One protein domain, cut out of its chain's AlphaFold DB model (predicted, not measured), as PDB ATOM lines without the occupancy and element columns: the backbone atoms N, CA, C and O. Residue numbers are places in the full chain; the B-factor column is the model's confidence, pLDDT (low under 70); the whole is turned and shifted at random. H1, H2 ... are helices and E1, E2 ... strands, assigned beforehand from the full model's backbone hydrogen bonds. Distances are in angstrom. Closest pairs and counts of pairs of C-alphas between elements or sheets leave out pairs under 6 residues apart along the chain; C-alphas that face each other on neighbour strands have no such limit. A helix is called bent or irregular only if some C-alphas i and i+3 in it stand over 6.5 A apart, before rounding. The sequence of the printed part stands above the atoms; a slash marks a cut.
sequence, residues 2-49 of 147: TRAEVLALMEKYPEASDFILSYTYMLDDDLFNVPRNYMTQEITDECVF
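What this domain is: This is residues 2 to 49 of the 147 residues of the protein "Hypothetical protein" of Rotaria sp. Silwood1 (UniProt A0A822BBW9). Two ten-residue helices, H1 and H2, make a V joined at one end by a single residue, and a small two-stranded hairpin, E1 and E2, lies across the open end of the V near the first residues of H1. After the hairpin the backbone makes a wide loop with no named element, residues 34 to 45, and finishes in the short helix H3 near the last residue of H2. The 48 printed residues hold three named helices and two named strands in the order H1 H2 E1 E2 H3; the sheet E1 - E2 is antiparallel and the class is mixed, helices and strands. The whole is compact, with a radius of gyration of the C-alphas of 10.5 A and spans of 26 by 23 by 13 A.

How they stand to each other: Begin at H1, residues 3 to 12, and pass through a tight link to H2, residues 14 to 23. The two touch only at the corner by their link, where the closest C-alphas, those of Met 10 and Ser 17, are 4.9 A apart. They run opposite ways at a steep tilt of 38 degrees. Another tight link leads to the hairpin of E1, residues 25 to 28, and E2, residues 31 to 33, antiparallel neighbours at 147 degrees. Look there for N 27 and O 31 at 2.8 A and N 33 and O 25 at 2.9 A, both within hydrogen-bond range. Turn back to Arg 3: its C-alpha and that of Leu 31, the closest of H1 and E2, are 6.9 A apart. H1 and E1 are apart; H2 and E2 are only just apart, with their closest C-alphas 8.5 A from each other. Last comes H3, residues 46 to 49, close to H2 but not clearly touching it: the closest C-alphas, of Tyr 23 and Val 48, are 6.6 A apart. H3 is apart from H1 and from E1. Every O i to N i+4 pair of H1 is within hydrogen-bond range, against 4 of 6 in H2; H3 is too short for such a pair, but its one O i to N i+3 pair is within range.

Where its parts are: Find C-alpha 3 at (80.570, 108.544, 190.309); from there H1 runs 14.2 A to C-alpha 12. H2 starts at C-alpha 14, at (85.752, 111.744, 205.108), and covers 15.0 A; it is irregular, with C-alphas 15 and 18 7.4 A apart. E1 measures 9.4 A and E2 7.1 A. H3, 5.9 A long, ends at C-alpha 49, at (94.175, 127.130, 191.808).

The domain as a whole: Residues 2 to 49 are printed without a cut. The two C-alphas farthest apart, of Ala 4 and Glu 46, are 27.8 A from each other. The one long link has 12 residues, from E2 to H3. The mean pLDDT of the printed part is 93.1, and no printed residue is under 70.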
ATOM      1  N   THR A   2      84.442 106.194 188.396       97.69
ATOM      2  CA  THR A   2      83.000 106.436 188.220       97.69
ATOM      3  C   THR A   2      82.439 107.249 189.376       97.69
ATOM      4  O   THR A   2      83.061 107.336 190.439       97.69
ATOM      5  N   ARG A   3      81.240 107.817 189.225       96.31
ATOM      6  CA  ARG A   3      80.570 108.544 190.309       96.31
ATOM      7  C   ARG A   3      80.465 107.697 191.573       96.31
ATOM      8  O   ARG A   3      80.772 108.171 192.663       96.31
ATOM      9  N   ALA A   4      80.036 106.444 191.423       97.38
ATOM     10  CA  ALA A   4      79.870 105.526 192.545       97.38
ATOM     11  C   ALA A   4      81.205 105.262 193.259       97.38
ATOM     12  O   ALA A   4      81.253 105.249 194.487       97.38
ATOM     13  N   GLU A   5      82.293 105.112 192.501       97.75
ATOM     14  CA  GLU A   5      83.635 104.943 193.057       97.75
ATOM     15  C   GLU A   5      84.116 106.192 193.805       97.75
ATOM     16  O   GLU A   5      84.710 106.059 194.874       97.75
ATOM     17  N   VAL A   6      83.859 107.398 193.280       97.19
ATOM     18  CA  VAL A   6      84.240 108.649 193.959       97.19
ATOM     19  C   VAL A   6      83.458 108.830 195.258       97.19
ATOM     20  O   VAL A   6      84.050 109.136 196.290       97.19
ATOM     21  N   LEU A   7      82.147 108.579 195.247       96.56
ATOM     22  CA  LEU A   7      81.323 108.675 196.455       96.56
ATOM     23  C   LEU A   7      81.752 107.656 197.520       96.56
ATOM     24  O   LEU A   7      81.883 108.013 198.688       96.56
ATOM     25  N   ALA A   8      82.047 106.414 197.119       97.19
ATOM     26  CA  ALA A   8      82.576 105.399 198.030       97.19
ATOM     27  C   ALA A   8      83.959 105.782 198.590       97.19
ATOM     28  O   ALA A   8      84.272 105.476 199.740       97.19
ATOM     29  N   LEU A   9      84.793 106.464 197.796       96.00
ATOM     30  CA  LEU A   9      86.083 106.984 198.248       96.00
ATOM     31  C   LEU A   9      85.910 108.079 199.310       96.00
ATOM     32  O   LEU A   9      86.596 108.040 200.328       96.00
ATOM     33  N   MET A  10      84.983 109.014 199.092       95.62
ATOM     34  CA  MET A  10      84.663 110.086 200.041       95.62
ATOM     35  C   MET A  10      84.071 109.539 201.347       95.62
ATOM     36  O   MET A  10      84.457 109.975 202.427       95.62
ATOM     37  N   GLU A  11      83.197 108.531 201.271       96.81
ATOM     38  CA  GLU A  11      82.666 107.848 202.460       96.81
ATOM     39  C   GLU A  11      83.773 107.133 203.249       96.81
ATOM     40  O   GLU A  11      83.784 107.152 204.481       96.81
ATOM     41  N   LYS A  12      84.732 106.524 202.541       97.25
ATOM     42  CA  LYS A  12      85.867 105.831 203.156       97.25
ATOM     43  C   LYS A  12      86.869 106.787 203.815       97.25
ATOM     44  O   LYS A  12      87.451 106.413 204.831       97.25
ATOM     45  N   TYR A  13      87.080 107.967 203.233       96.56
ATOM     46  CA  TYR A  13      88.038 108.978 203.693       96.56
ATOM     47  C   TYR A  13      87.346 110.342 203.855       96.56
ATOM     48  O   TYR A  13      87.541 111.251 203.036       96.56
ATOM     49  N   PRO A  14      86.506 110.511 204.892       96.00
ATOM     50  CA  PRO A  14      85.752 111.744 205.108       96.00
ATOM     51  C   PRO A  14      86.659 112.972 205.259       96.00
ATOM     52  O   PRO A  14      86.309 114.053 204.794       96.00
ATOM     53  N   GLU A  15      87.853 112.810 205.829       96.19
ATOM     54  CA  GLU A  15      88.862 113.862 205.978       96.19
ATOM     55  C   GLU A  15      89.414 114.398 204.648       96.19
ATOM     56  O   GLU A  15      89.926 115.514 204.609       96.19
ATOM     57  N   ALA A  16      89.314 113.618 203.568       95.62
ATOM     58  CA  ALA A  16      89.771 113.985 202.229       95.62
ATOM     59  C   ALA A  16      88.624 114.446 201.317       95.62
ATOM     60  O   ALA A  16      88.873 114.842 200.179       95.62
ATOM     61  N   SER A  17      87.374 114.396 201.785       94.44
ATOM     62  CA  SER A  17      86.192 114.633 200.948       94.44
ATOM     63  C   SER A  17      86.168 116.031 200.329       94.44
ATOM     64  O   SER A  17      85.913 116.146 199.133       94.44
ATOM     65  N   ASP A  18      86.503 117.071 201.096       92.69
ATOM     66  CA  ASP A  18      86.544 118.449 200.586       92.69
ATOM     67  C   ASP A  18      87.631 118.625 199.519       92.69
ATOM     68  O   ASP A  18      87.406 119.267 198.494       92.69
ATOM     69  N   PHE A  19      88.793 118.003 199.725       93.31
ATOM     70  CA  PHE A  19      89.893 118.022 198.765       93.31
ATOM     71  C   PHE A  19      89.519 117.276 197.477       93.31
ATOM     72  O   PHE A  19      89.726 117.784 196.377       93.31
ATOM     73  N   ILE A  20      88.908 116.093 197.600       94.38
ATOM     74  CA  ILE A  20      88.413 115.318 196.456       94.38
ATOM     75  C   ILE A  20      87.383 116.137 195.679       94.38
ATOM     76  O   ILE A  20      87.506 116.251 194.463       94.38
ATOM     77  N   LEU A  21      86.400 116.726 196.363       92.19
ATOM     78  CA  LEU A  21      85.326 117.480 195.724       92.19
ATOM     79  C   LEU A  21      85.834 118.755 195.037       92.19
ATOM     80  O   LEU A  21      85.326 119.111 193.980       92.19
ATOM     81  N   SER A  22      86.840 119.419 195.611       90.62
ATOM     82  CA  SER A  22      87.386 120.677 195.081       90.62
ATOM     83  C   SER A  22      88.254 120.488 193.837       90.62
ATOM     84  O   SER A  22      88.334 121.397 193.017       90.62
ATOM     85  N   TYR A  23      88.911 119.333 193.700       91.06
ATOM     86  CA  TYR A  23      89.918 119.098 192.656       91.06
ATOM     87  C   TYR A  23      89.574 117.941 191.711       91.06
ATOM     88  O   TYR A  23      90.421 117.487 190.941       91.06
ATOM     89  N   THR A  24      88.337 117.452 191.771       92.31
ATOM     90  CA  THR A  24      87.802 116.493 190.803       92.31
ATOM     91  C   THR A  24      87.087 117.231 189.681       92.31
ATOM     92  O   THR A  24      86.309 118.141 189.941       92.31
ATOM     93  N   TYR A  25      87.303 116.792 188.444       90.50
ATOM     94  CA  TYR A  25      86.582 117.276 187.267       90.50
ATOM     95  C   TYR A  25      86.158 116.112 186.372       90.50
ATOM     96  O   TYR A  25      86.680 114.991 186.473       90.50
ATOM     97  N   MET A  26      85.171 116.369 185.521       93.81
ATOM     98  CA  MET A  26      84.588 115.366 184.635       93.81
ATOM     99  C   MET A  26      85.439 115.112 183.384       93.81
ATOM    100  O   MET A  26      86.043 116.020 182.824       93.81
ATOM    101  N   LEU A  27      85.444 113.856 182.937       92.69
ATOM    102  CA  LEU A  27      85.959 113.394 181.640       92.69
ATOM    103  C   LEU A  27      84.846 112.754 180.787       92.69
ATOM    104  O   LEU A  27      84.974 112.649 179.572       92.69
ATOM    105  N   ASP A  28      83.767 112.291 181.425       94.38
ATOM    106  CA  ASP A  28      82.518 111.834 180.805       94.38
ATOM    107  C   ASP A  28      81.377 111.907 181.847       94.38
ATOM    108  O   ASP A  28      81.624 112.200 183.018       94.38
ATOM    109  N   ASP A  29      80.139 111.584 181.463       95.56
ATOM    110  CA  ASP A  29      78.947 111.585 182.331       95.56
ATOM    111  C   ASP A  29      79.107 110.710 183.593       95.56
ATOM    112  O   ASP A  29      78.504 111.001 184.627       95.56
ATOM    113  N   ASP A  30      79.927 109.656 183.527       96.88
ATOM    114  CA  ASP A  30      80.257 108.786 184.665       96.88
ATOM    115  C   ASP A  30      81.762 108.482 184.750       96.88
ATOM    116  O   ASP A  30      82.178 107.399 185.161       96.88
ATOM    117  N   LEU A  31      82.606 109.431 184.337       96.50
ATOM    118  CA  LEU A  31      84.057 109.307 184.450       96.50
ATOM    119  C   LEU A  31      84.667 110.604 184.970       96.50
ATOM    120  O   LEU A  31      84.501 111.667 184.383       96.50
ATOM    121  N   PHE A  32      85.424 110.489 186.057       95.69
ATOM    122  CA  PHE A  32      86.009 111.609 186.783       95.69
ATOM    123  C   PHE A  32      87.521 111.442 186.925       95.69
ATOM    124  O   PHE A  32      88.006 110.341 187.235       95.69
ATOM    125  N   ASN A  33      88.255 112.542 186.758       92.31
ATOM    126  CA  ASN A  33      89.646 112.644 187.181       92.31
ATOM    127  C   ASN A  33      89.697 113.013 188.668       92.31
ATOM    128  O   ASN A  33      89.151 114.035 189.061       92.31
ATOM    129  N   VAL A  34      90.354 112.189 189.484       93.31
ATOM    130  CA  VAL A  34      90.413 112.353 190.948       93.31
ATOM    131  C   VAL A  34      91.858 112.644 191.362       93.31
ATOM    132  O   VAL A  34      92.767 111.950 190.890       93.31
ATOM    133  N   PRO A  35      92.106 113.618 192.255       92.00
ATOM    134  CA  PRO A  35      93.462 114.016 192.630       92.00
ATOM    135  C   PRO A  35      94.198 112.891 193.378       92.00
ATOM    136  O   PRO A  35      93.826 112.524 194.484       92.00
ATOM    137  N   ARG A  36      95.270 112.322 192.806       90.69
ATOM    138  CA  ARG A  36      95.950 111.105 193.334       90.69
ATOM    139  C   ARG A  36      96.529 111.237 194.751       90.69
ATOM    140  O   ARG A  36      96.761 110.243 195.429       90.69
ATOM    141  N   ASN A  37      96.785 112.465 195.160       92.06
ATOM    142  CA  ASN A  37      97.306 112.927 196.440       92.06
ATOM    143  C   ASN A  37      96.206 113.201 197.481       92.06
ATOM    144  O   ASN A  37      96.518 113.768 198.521       92.06
ATOM    145  N   TYR A  38      94.947 112.787 197.268       92.44
ATOM    146  CA  TYR A  38      93.846 113.030 198.219       92.44
ATOM    147  C   TYR A  38      94.143 112.591 199.666       92.44
ATOM    148  O   TYR A  38      93.604 113.172 200.601       92.44
ATOM    149  N   MET A  39      95.026 111.606 199.869       91.56
ATOM    150  CA  MET A  39      95.444 111.168 201.206       91.56
ATOM    151  C   MET A  39      96.376 112.163 201.911       91.56
ATOM    152  O   MET A  39      96.298 112.300 203.127       91.56
ATOM    153  N   THR A  40      97.286 112.817 201.180       94.75
ATOM    154  CA  THR A  40      98.225 113.801 201.754       94.75
ATOM    155  C   THR A  40      97.686 115.225 201.669       94.75
ATOM    156  O   THR A  40      98.103 116.074 202.448       94.75
ATOM    157  N   GLN A  41      96.760 115.477 200.737       92.44
ATOM    158  CA  GLN A  41      96.193 116.790 200.411       92.44
ATOM    159  C   GLN A  41      97.258 117.835 200.030       92.44
ATOM    160  O   GLN A  41      97.019 119.040 200.065       92.44
ATOM    161  N   GLU A  42      98.453 117.379 199.656       92.00
ATOM    162  CA  GLU A  42      99.553 118.241 199.233       92.00
ATOM    163  C   GLU A  42      99.286 118.762 197.831       92.00
ATOM    164  O   GLU A  42      99.160 117.968 196.914       92.00
ATOM    165  N   ILE A  43      99.256 120.070 197.612       87.44
ATOM    166  CA  ILE A  43      99.082 120.610 196.260       87.44
ATOM    167  C   ILE A  43     100.385 120.428 195.470       87.44
ATOM    168  O   ILE A  43     101.412 121.005 195.815       87.44
ATOM    169  N   THR A  44     100.340 119.606 194.419       83.75
ATOM    170  CA  THR A  44     101.508 119.276 193.578       83.75
ATOM    171  C   THR A  44     101.501 119.963 192.216       83.75
ATOM    172  O   THR A  44     102.462 119.822 191.466       83.75
ATOM    173  N   ASP A  45     100.412 120.647 191.874       83.00
ATOM    174  CA  ASP A  45     100.199 121.297 190.584       83.00
ATOM    175  C   ASP A  45      99.503 122.640 190.820       83.00
ATOM    176  O   ASP A  45      98.472 122.692 191.484       83.00
ATOM    177  N   GLU A  46     100.074 123.727 190.305       84.38
ATOM    178  CA  GLU A  46      99.512 125.073 190.444       84.38
ATOM    179  C   GLU A  46      98.221 125.251 189.627       84.38
ATOM    180  O   GLU A  46      97.403 126.114 189.951       84.38
ATOM    181  N   CYS A  47      97.978 124.399 188.623       82.81
ATOM    182  CA  CYS A  47      96.761 124.434 187.809       82.81
ATOM    183  C   CYS A  47      95.483 124.214 188.636       82.81
ATOM    184  O   CYS A  47      94.398 124.598 188.206       82.81
ATOM    185  N   VAL A  48      95.592 123.655 189.847       85.31
ATOM    186  CA  VAL A  48      94.438 123.432 190.730       85.31
ATOM    187  C   VAL A  48      93.884 124.721 191.350       85.31
ATOM    188  O   VAL A  48      92.817 124.693 191.956       85.31
ATOM    189  N   PHE A  49      94.595 125.847 191.233       89.38
ATOM    190  CA  PHE A  49      94.175 127.130 191.808       89.38
ATOM    191  C   PHE A  49      93.258 127.955 190.903       89.38
ATOM    192  O   PHE A  49      92.841 129.045 191.293       89.38
TER     193      PHE A  49